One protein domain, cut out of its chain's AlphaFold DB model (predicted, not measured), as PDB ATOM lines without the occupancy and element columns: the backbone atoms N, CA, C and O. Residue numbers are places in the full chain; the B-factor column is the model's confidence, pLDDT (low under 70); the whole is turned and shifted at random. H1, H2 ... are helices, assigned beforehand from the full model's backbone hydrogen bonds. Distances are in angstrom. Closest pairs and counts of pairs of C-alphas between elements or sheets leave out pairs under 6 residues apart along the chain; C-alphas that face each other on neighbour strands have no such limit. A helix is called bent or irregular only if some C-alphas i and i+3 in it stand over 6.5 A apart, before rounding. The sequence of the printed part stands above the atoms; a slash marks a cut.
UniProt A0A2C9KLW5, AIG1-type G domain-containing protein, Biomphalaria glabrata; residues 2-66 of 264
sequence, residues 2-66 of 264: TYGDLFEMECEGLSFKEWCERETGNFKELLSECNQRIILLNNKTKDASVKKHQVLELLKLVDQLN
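Overview. This is residues 2 to 66 of the 264 residues of the protein "AIG1-type G domain-containing protein" of Biomphalaria glabrata (UniProt A0A2C9KLW5). One long helix, H4, stands alone on one side of a flat, open arrangement, and three short helices, H1, H2 and H3, follow one another in a bent row on the other side. A long stretch with no named element, residues 34 to 47, passes through the middle and joins H3 to H4; no two of the four helices touch. The printed part has 65 residues, with four named helices in the order H1, H2, H3, H4 and no named strand; the class is all helix. The whole is only just compact, close to loose, with a radius of gyration of the C-alphas of 12.9 A, and it spans 35 by 35 by 18 A.

Along the chain. H4, the longest helix, holds residues 48 to 63 and measures 22.4 A from first to last C-alpha, from C-alpha 48 at (-50.843, -39.404, 17.317) to C-alpha 63 at (-42.866, -60.327, 16.347). H3 holds residues 26 to 33 and is 10.5 A long. H2 holds residues 16 to 22 and is 10.2 A long. H1 holds residues 4 to 10 and is 9.9 A long, beginning with C-alpha 4 at (-30.274, -40.325, 16.624). H1 is irregular, but only just: C-alphas 5 and 8 are 6.9 A apart.

Arrangement. H4 is apart from H1, from H2 and from H3. H3 and H2 are close but not clearly touching, with the C-alphas of Glu 21 and Lys 28 the closest, 7.2 A apart. Their lines stand at a steep tilt of 65 degrees, and they run opposite ways. H2 and H1 are also close but not clearly touching; their closest C-alphas, those of Phe 7 and Phe 16, are 7.3 A apart. Their lines are about perpendicular, at 88 degrees. H1 and H3 are apart. Every O i to N i+4 pair is within hydrogen-bond range in H2, H3 and H4; in H1 it is 1 of 3, beside 2 of 4 O i to N i+3 pairs.

Size, cuts and confidence. The two C-alphas farthest apart are those of Gly 25 and Ala 48, at 35.7 A, and the first and last printed C-alphas, of Thr 2 and Asn 66, are 26.9 A apart. The printed part has no cut. The link from H3 to H4 is long, with 14 residues, and its C-alphas lie 3 to 19 A from the mean of the C-alphas; the links from H1 to H2 and from H2 to H3 are tight. The mean pLDDT of the printed part is 85.9, and the model's confidence is under 70 at residues 2 to 5 and at residue 9.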
ATOM      1  N   THR A   2     -25.818 -41.877  20.891       59.12
ATOM      2  CA  THR A   2     -26.143 -42.459  19.568       59.12
ATOM      3  C   THR A   2     -26.571 -41.443  18.507       59.12
ATOM      4  O   THR A   2     -26.989 -41.868  17.444       59.12
ATOM      5  N   TYR A   3     -26.509 -40.131  18.784       66.25
ATOM      6  CA  TYR A   3     -26.833 -39.014  17.869       66.25
ATOM      7  C   TYR A   3     -28.158 -39.115  17.075       66.25
ATOM      8  O   TYR A   3     -28.427 -38.272  16.230       66.25
ATOM      9  N   GLY A   4     -29.041 -40.076  17.379       67.94
ATOM     10  CA  GLY A   4     -30.274 -40.325  16.624       67.94
ATOM     11  C   GLY A   4     -31.273 -39.167  16.655       67.94
ATOM     12  O   GLY A   4     -32.039 -38.998  15.716       67.94
ATOM     13  N   ASP A   5     -31.210 -38.319  17.684       69.75
ATOM     14  CA  ASP A   5     -32.010 -37.091  17.775       69.75
ATOM     15  C   ASP A   5     -31.626 -36.046  16.711       69.75
ATOM     16  O   ASP A   5     -32.421 -35.156  16.415       69.75
ATOM     17  N   LEU A   6     -30.415 -36.143  16.151       70.69
ATOM     18  CA  LEU A   6     -29.905 -35.251  15.109       70.69
ATOM     19  C   LEU A   6     -30.152 -35.797  13.699       70.69
ATOM     20  O   LEU A   6     -30.063 -35.036  12.743       70.69
ATOM     21  N   PHE A   7     -30.517 -37.077  13.551       78.94
ATOM     22  CA  PHE A   7     -30.716 -37.703  12.240       78.94
ATOM     23  C   PHE A   7     -31.761 -36.960  11.393       78.94
ATOM     24  O   PHE A   7     -31.491 -36.629  10.242       78.94
ATOM     25  N   GLU A   8     -32.920 -36.634  11.981       71.44
ATOM     26  CA  GLU A   8     -33.986 -35.896  11.282       71.44
ATOM     27  C   GLU A   8     -33.559 -34.467  10.886       71.44
ATOM     28  O   GLU A   8     -34.147 -33.895   9.974       71.44
ATOM     29  N   MET A   9     -32.554 -33.885  11.556       69.44
ATOM     30  CA  MET A   9     -32.080 -32.516  11.307       69.44
ATOM     31  C   MET A   9     -30.870 -32.446  10.367       69.44
ATOM     32  O   MET A   9     -30.718 -31.461   9.651       69.44
ATOM     33  N   GLU A  10     -29.990 -33.447  10.392       72.81
ATOM     34  CA  GLU A  10     -28.686 -33.409   9.715       72.81
ATOM     35  C   GLU A  10     -28.641 -34.250   8.431       72.81
ATOM     36  O   GLU A  10     -27.737 -34.076   7.616       72.81
ATOM     37  N   CYS A  11     -29.598 -35.163   8.227       73.00
ATOM     38  CA  CYS A  11     -29.593 -36.110   7.112       73.00
ATOM     39  C   CYS A  11     -30.889 -36.034   6.292       73.00
ATOM     40  O   CYS A  11     -31.728 -36.934   6.335       73.00
ATOM     41  N   GLU A  12     -31.046 -34.971   5.497       72.62
ATOM     42  CA  GLU A  12     -32.145 -34.877   4.529       72.62
ATOM     43  C   GLU A  12     -31.985 -35.910   3.396       72.62
ATOM     44  O   GLU A  12     -30.931 -36.026   2.769       72.62
ATOM     45  N   GLY A  13     -33.053 -36.661   3.114       77.88
ATOM     46  CA  GLY A  13     -33.130 -37.580   1.970       77.88
ATOM     47  C   GLY A  13     -32.483 -38.957   2.163       77.88
ATOM     48  O   GLY A  13     -32.532 -39.766   1.239       77.88
ATOM     49  N   LEU A  14     -31.916 -39.246   3.338       84.44
ATOM     50  CA  LEU A  14     -31.396 -40.568   3.694       84.44
ATOM     51  C   LEU A  14     -32.400 -41.304   4.592       84.44
ATOM     52  O   LEU A  14     -33.046 -40.683   5.431       84.44
ATOM     53  N   SER A  15     -32.533 -42.623   4.459       86.56
ATOM     54  CA  SER A  15     -33.279 -43.419   5.439       86.56
ATOM     55  C   SER A  15     -32.450 -43.655   6.707       86.56
ATOM     56  O   SER A  15     -31.220 -43.719   6.672       86.56
ATOM     57  N   PHE A  16     -33.121 -43.846   7.847       87.00
ATOM     58  CA  PHE A  16     -32.438 -44.109   9.122       87.00
ATOM     59  C   PHE A  16     -31.569 -45.374   9.069       87.00
ATOM     60  O   PHE A  16     -30.500 -45.437   9.671       87.00
ATOM     61  N   LYS A  17     -31.993 -46.373   8.290       87.06
ATOM     62  CA  LYS A  17     -31.227 -47.601   8.091       87.06
ATOM     63  C   LYS A  17     -29.915 -47.343   7.346       87.06
ATOM     64  O   LYS A  17     -28.865 -47.783   7.804       87.06
ATOM     65  N   GLU A  18     -29.966 -46.594   6.247       88.25
ATOM     66  CA  GLU A  18     -28.773 -46.210   5.479       88.25
ATOM     67  C   GLU A  18     -27.821 -45.332   6.300       88.25
ATOM     68  O   GLU A  18     -26.606 -45.406   6.121       88.25
ATOM     69  N   TRP A  19     -28.354 -44.515   7.215       88.31
ATOM     70  CA  TRP A  19     -27.541 -43.758   8.166       88.31
ATOM     71  C   TRP A  19     -26.770 -44.690   9.105       88.31
ATOM     72  O   TRP A  19     -25.545 -44.628   9.162       88.31
ATOM     73  N   CYS A  20     -27.461 -45.631   9.755       88.25
ATOM     74  CA  CYS A  20     -26.829 -46.618  10.632       88.25
ATOM     75  C   CYS A  20     -25.792 -47.505   9.916       88.25
ATOM     76  O   CYS A  20     -24.826 -47.936  10.539       88.25
ATOM     77  N   GLU A  21     -25.957 -47.783   8.621       87.25
ATOM     78  CA  GLU A  21     -24.996 -48.571   7.831       87.25
ATOM     79  C   GLU A  21     -23.670 -47.836   7.564       87.25
ATOM     80  O   GLU A  21     -22.634 -48.486   7.359       87.25
ATOM     81  N   ARG A  22     -23.692 -46.496   7.575       87.62
ATOM     82  CA  ARG A  22     -22.510 -45.636   7.389       87.62
ATOM     83  C   ARG A  22     -21.701 -45.449   8.666       87.62
ATOM     84  O   ARG A  22     -20.517 -45.124   8.579       87.62
ATOM     85  N   GLU A  23     -22.312 -45.675   9.823       86.94
ATOM     86  CA  GLU A  23     -21.619 -45.627  11.105       86.94
ATOM     87  C   GLU A  23     -20.506 -46.685  11.180       86.94
ATOM     88  O   GLU A  23     -20.572 -47.755  10.567       86.94
ATOM     89  N   THR A  24     -19.448 -46.385  11.935       88.81
ATOM     90  CA  THR A  24     -18.252 -47.240  12.058       88.81
ATOM     91  C   THR A  24     -17.909 -47.530  13.524       88.81
ATOM     92  O   THR A  24     -18.518 -46.983  14.443       88.81
ATOM     93  N   GLY A  25     -16.961 -48.443  13.759       88.56
ATOM     94  CA  GLY A  25     -16.530 -48.842  15.104       88.56
ATOM     95  C   GLY A  25     -17.592 -49.620  15.893       88.56
ATOM     96  O   GLY A  25     -18.428 -50.315  15.315       88.56
ATOM     97  N   ASN A  26     -17.569 -49.473  17.221       87.75
ATOM     98  CA  ASN A  26     -18.364 -50.276  18.165       87.75
ATOM     99  C   ASN A  26     -19.877 -50.228  17.898       87.75
ATOM    100  O   ASN A  26     -20.592 -51.186  18.183       87.75
ATOM    101  N   PHE A  27     -20.393 -49.116  17.361       84.88
ATOM    102  CA  PHE A  27     -21.819 -49.012  17.048       84.88
ATOM    103  C   PHE A  27     -22.208 -49.938  15.888       84.88
ATOM    104  O   PHE A  27     -23.230 -50.614  15.968       84.88
ATOM    105  N   LYS A  28     -21.366 -50.057  14.853       89.31
ATOM    106  CA  LYS A  28     -21.588 -50.986  13.736       89.31
ATOM    107  C   LYS A  28     -21.542 -52.447  14.183       89.31
ATOM    108  O   LYS A  28     -22.346 -53.256  13.720       89.31
ATOM    109  N   GLU A  29     -20.629 -52.776  15.090       88.81
ATOM    110  CA  GLU A  29     -20.539 -54.110  15.692       88.81
ATOM    111  C   GLU A  29     -21.817 -54.442  16.470       88.81
ATOM    112  O   GLU A  29     -22.450 -55.461  16.195       88.81
ATOM    113  N   LEU A  30     -22.282 -53.523  17.324       88.00
ATOM    114  CA  LEU A  30     -23.537 -53.670  18.068       88.00
ATOM    115  C   LEU A  30     -24.749 -53.859  17.141       88.00
ATOM    116  O   LEU A  30     -25.623 -54.688  17.404       88.00
ATOM    117  N   LEU A  31     -24.810 -53.108  16.037       89.38
ATOM    118  CA  LEU A  31     -25.853 -53.269  15.022       89.38
ATOM    119  C   LEU A  31     -25.823 -54.662  14.392       89.38
ATOM    120  O   LEU A  31     -26.880 -55.262  14.186       89.38
ATOM    121  N   SER A  32     -24.628 -55.182  14.104       89.44
ATOM    122  CA  SER A  32     -24.444 -56.531  13.569       89.44
ATOM    123  C   SER A  32     -24.889 -57.600  14.568       89.44
ATOM    124  O   SER A  32     -25.636 -58.501  14.191       89.44
ATOM    125  N   GLU A  33     -24.512 -57.485  15.845       87.62
ATOM    126  CA  GLU A  33     -24.959 -58.394  16.917       87.62
ATOM    127  C   GLU A  33     -26.483 -58.385  17.080       87.62
ATOM    128  O   GLU A  33     -27.128 -59.406  17.338       87.62
ATOM    129  N   CYS A  34     -27.088 -57.217  16.870       89.19
ATOM    130  CA  CYS A  34     -28.528 -57.042  16.906       89.19
ATOM    131  C   CYS A  34     -29.223 -57.419  15.584       89.19
ATOM    132  O   CYS A  34     -30.423 -57.173  15.458       89.19
ATOM    133  N   ASN A  35     -28.526 -58.029  14.615       88.62
ATOM    134  CA  ASN A  35     -29.029 -58.367  13.274       88.62
ATOM    135  C   ASN A  35     -29.737 -57.192  12.582       88.62
ATOM    136  O   ASN A  35     -30.798 -57.363  11.983       88.62
ATOM    137  N   GLN A  36     -29.186 -55.985  12.726       88.12
ATOM    138  CA  GLN A  36     -29.740 -54.743  12.183       88.12
ATOM    139  C   GLN A  36     -31.195 -54.465  12.609       88.12
ATOM    140  O   GLN A  36     -31.921 -53.748  11.922       88.12
ATOM    141  N   ARG A  37     -31.649 -55.018  13.744       90.12
ATOM    142  CA  ARG A  37     -32.953 -54.686  14.333       90.12
ATOM    143  C   ARG A  37     -32.860 -53.320  15.002       90.12
ATOM    144  O   ARG A  37     -32.484 -53.217  16.167       90.12
ATOM    145  N   ILE A  38     -33.185 -52.284  14.243       90.31
ATOM    146  CA  ILE A  38     -33.133 -50.886  14.672       90.31
ATOM    147  C   ILE A  38     -34.453 -50.178  14.423       90.31
ATOM    148  O   ILE A  38     -35.171 -50.490  13.478       90.31
ATOM    149  N   ILE A  39     -34.747 -49.198  15.271       90.62
ATOM    150  CA  ILE A  39     -35.908 -48.327  15.135       90.62
ATOM    151  C   ILE A  39     -35.571 -46.932  15.658       90.62
ATOM    152  O   ILE A  39     -34.863 -46.795  16.657       90.62
ATOM    153  N   LEU A  40     -36.094 -45.905  14.986       89.81
ATOM    154  CA  LEU A  40     -36.014 -44.519  15.430       89.81
ATOM    155  C   LEU A  40     -37.352 -44.106  16.050       89.81
ATOM    156  O   LEU A  40     -38.398 -44.181  15.407       89.81
ATOM    157  N   LEU A  41     -37.320 -43.663  17.306       90.31
ATOM    158  CA  LEU A  41     -38.505 -43.207  18.032       90.31
ATOM    159  C   LEU A  41     -38.423 -41.702  18.278       90.31
ATOM    160  O   LEU A  41     -37.600 -41.231  19.063       90.31
ATOM    161  N   ASN A  42     -39.329 -40.947  17.662       88.88
ATOM    162  CA  ASN A  42     -39.462 -39.513  17.897       88.88
ATOM    163  C   ASN A  42     -40.377 -39.266  19.105       88.88
ATOM    164  O   ASN A  42     -41.571 -38.993  18.975       88.88
ATOM    165  N   ASN A  43     -39.804 -39.334  20.308       88.69
ATOM    166  CA  ASN A  43     -40.551 -39.151  21.558       88.69
ATOM    167  C   ASN A  43     -41.110 -37.726  21.752       88.69
ATOM    168  O   ASN A  43     -41.955 -37.512  22.623       88.69
ATOM    169  N   LYS A  44     -40.660 -36.745  20.956       88.25
ATOM    170  CA  LYS A  44     -41.090 -35.340  21.038       88.25
ATOM    171  C   LYS A  44     -42.290 -35.026  20.142       88.25
ATOM    172  O   LYS A  44     -42.919 -33.983  20.329       88.25
ATOM    173  N   THR A  45     -42.636 -35.904  19.195       87.56
ATOM    174  CA  THR A  45     -43.766 -35.671  18.290       87.56
ATOM    175  C   THR A  45     -45.086 -35.530  19.057       87.56
ATOM    176  O   THR A  45     -45.351 -36.230  20.042       87.56
ATOM    177  N   LYS A  46     -45.943 -34.605  18.617       92.44
ATOM    178  CA  LYS A  46     -47.312 -34.447  19.139       92.44
ATOM    179  C   LYS A  46     -48.350 -35.168  18.278       92.44
ATOM    180  O   LYS A  46     -49.485 -35.317  18.719       92.44
ATOM    181  N   ASP A  47     -47.963 -35.646  17.098       94.19
ATOM    182  CA  ASP A  47     -48.863 -36.332  16.176       94.19
ATOM    183  C   ASP A  47     -49.127 -37.775  16.637       94.19
ATOM    184  O   ASP A  47     -48.221 -38.604  16.751       94.19
ATOM    185  N   ALA A  48     -50.397 -38.077  16.908       93.75
ATOM    186  CA  ALA A  48     -50.843 -39.404  17.317       93.75
ATOM    187  C   ALA A  48     -50.645 -40.463  16.218       93.75
ATOM    188  O   ALA A  48     -50.414 -41.633  16.527       93.75
ATOM    189  N   SER A  49     -50.704 -40.062  14.949       94.00
ATOM    190  CA  SER A  49     -50.529 -40.945  13.794       94.00
ATOM    191  C   SER A  49     -49.083 -41.420  13.691       94.00
ATOM    192  O   SER A  49     -48.840 -42.620  13.565       94.00
ATOM    193  N   VAL A  50     -48.125 -40.498  13.850       91.00
ATOM    194  CA  VAL A  50     -46.685 -40.803  13.874       91.00
ATOM    195  C   VAL A  50     -46.350 -41.732  15.042       91.00
ATOM    196  O   VAL A  50     -45.702 -42.757  14.839       91.00
ATOM    197  N   LYS A  51     -46.875 -41.454  16.244       92.94
ATOM    198  CA  LYS A  51     -46.696 -42.343  17.409       92.94
ATOM    199  C   LYS A  51     -47.234 -43.742  17.148       92.94
ATOM    200  O   LYS A  51     -46.561 -44.730  17.430       92.94
ATOM    201  N   LYS A  52     -48.450 -43.837  16.603       94.38
ATOM    202  CA  LYS A  52     -49.073 -45.125  16.287       94.38
ATOM    203  C   LYS A  52     -48.238 -45.903  15.271       94.38
ATOM    204  O   LYS A  52     -48.071 -47.106  15.438       94.38
ATOM    205  N   HIS A  53     -47.702 -45.232  14.255       93.62
ATOM    206  CA  HIS A  53     -46.834 -45.856  13.262       93.62
ATOM    207  C   HIS A  53     -45.547 -46.410  13.890       93.62
ATOM    208  O   HIS A  53     -45.261 -47.592  13.726       93.62
ATOM    209  N   GLN A  54     -44.846 -45.606  14.695       92.75
ATOM    210  CA  GLN A  54     -43.624 -46.012  15.401       92.75
ATOM    211  C   GLN A  54     -43.847 -47.214  16.332       92.75
ATOM    212  O   GLN A  54     -43.044 -48.144  16.366       92.75
ATOM    213  N   VAL A  55     -44.971 -47.244  17.056       94.25
ATOM    214  CA  VAL A  55     -45.330 -48.393  17.905       94.25
ATOM    215  C   VAL A  55     -45.599 -49.643  17.065       94.25
ATOM    216  O   VAL A  55     -45.172 -50.733  17.438       94.25
ATOM    217  N   LEU A  56     -46.285 -49.512  15.926       94.94
ATOM    218  CA  LEU A  56     -46.533 -50.646  15.033       94.94
ATOM    219  C   LEU A  56     -45.237 -51.194  14.425       94.94
ATOM    220  O   LEU A  56     -45.104 -52.408  14.302       94.94
ATOM    221  N   GLU A  57     -44.283 -50.337  14.061       93.00
ATOM    222  CA  GLU A  57     -42.960 -50.779  13.607       93.00
ATOM    223  C   GLU A  57     -42.190 -51.516  14.706       93.00
ATOM    224  O   GLU A  57     -41.632 -52.581  14.446       93.00
ATOM    225  N   LEU A  58     -42.234 -51.017  15.946       93.62
ATOM    226  CA  LEU A  58     -41.624 -51.699  17.087       93.62
ATOM    227  C   LEU A  58     -42.221 -53.095  17.288       93.62
ATOM    228  O   LEU A  58     -41.480 -54.066  17.425       93.62
ATOM    229  N   LEU A  59     -43.551 -53.209  17.283       91.50
ATOM    230  CA  LEU A  59     -44.233 -54.495  17.452       91.50
ATOM    231  C   LEU A  59     -43.879 -55.475  16.331       91.50
ATOM    232  O   LEU A  59     -43.586 -56.629  16.620       91.50
ATOM    233  N   LYS A  60     -43.792 -55.010  15.076       90.62
ATOM    234  CA  LYS A  60     -43.332 -55.847  13.956       90.62
ATOM    235  C   LYS A  60     -41.923 -56.399  14.182       90.62
ATOM    236  O   LYS A  60     -41.682 -57.564  13.880       90.62
ATOM    237  N   LEU A  61     -40.997 -55.591  14.704       90.38
ATOM    238  CA  LEU A  61     -39.640 -56.051  15.025       90.38
ATOM    239  C   LEU A  61     -39.635 -57.067  16.174       90.38
ATOM    240  O   LEU A  61     -38.859 -58.020  16.145       90.38
ATOM    241  N   VAL A  62     -40.503 -56.883  17.172       88.25
ATOM    242  CA  VAL A  62     -40.656 -57.833  18.283       88.25
ATOM    243  C   VAL A  62     -41.246 -59.155  17.797       88.25
ATOM    244  O   VAL A  62     -40.736 -60.205  18.172       88.25
ATOM    245  N   ASP A  63     -42.248 -59.124  16.920       87.06
ATOM    246  CA  ASP A  63     -42.866 -60.327  16.347       87.06
ATOM    247  C   ASP A  63     -41.887 -61.126  15.464       87.06
ATOM    248  O   ASP A  63     -42.001 -62.345  15.345       87.06
ATOM    249  N   GLN A  64     -40.896 -60.455  14.864       86.50
ATOM    250  CA  GLN A  64     -39.807 -61.090  14.109       86.50
ATOM    251  C   GLN A  64     -38.762 -61.776  15.001       86.50
ATOM    252  O   GLN A  64     -37.985 -62.605  14.520       86.50
ATOM    253  N   LEU A  65     -38.710 -61.459  16.299       84.62
ATOM    254  CA  LEU A  65     -37.950 -62.266  17.247       84.62
ATOM    255  C   LEU A  65     -38.736 -63.565  17.428       84.62
ATOM    256  O   LEU A  65     -39.896 -63.508  17.804       84.62
ATOM    257  N   ASN A  66     -38.116 -64.719  17.153       73.44
ATOM    258  CA  ASN A  66     -38.708 -66.070  17.053       73.44
ATOM    259  C   ASN A  66     -39.450 -66.614  18.309       73.44
ATOM    260  O   ASN A  66     -39.309 -67.787  18.654       73.44
TER     261      ASN A  66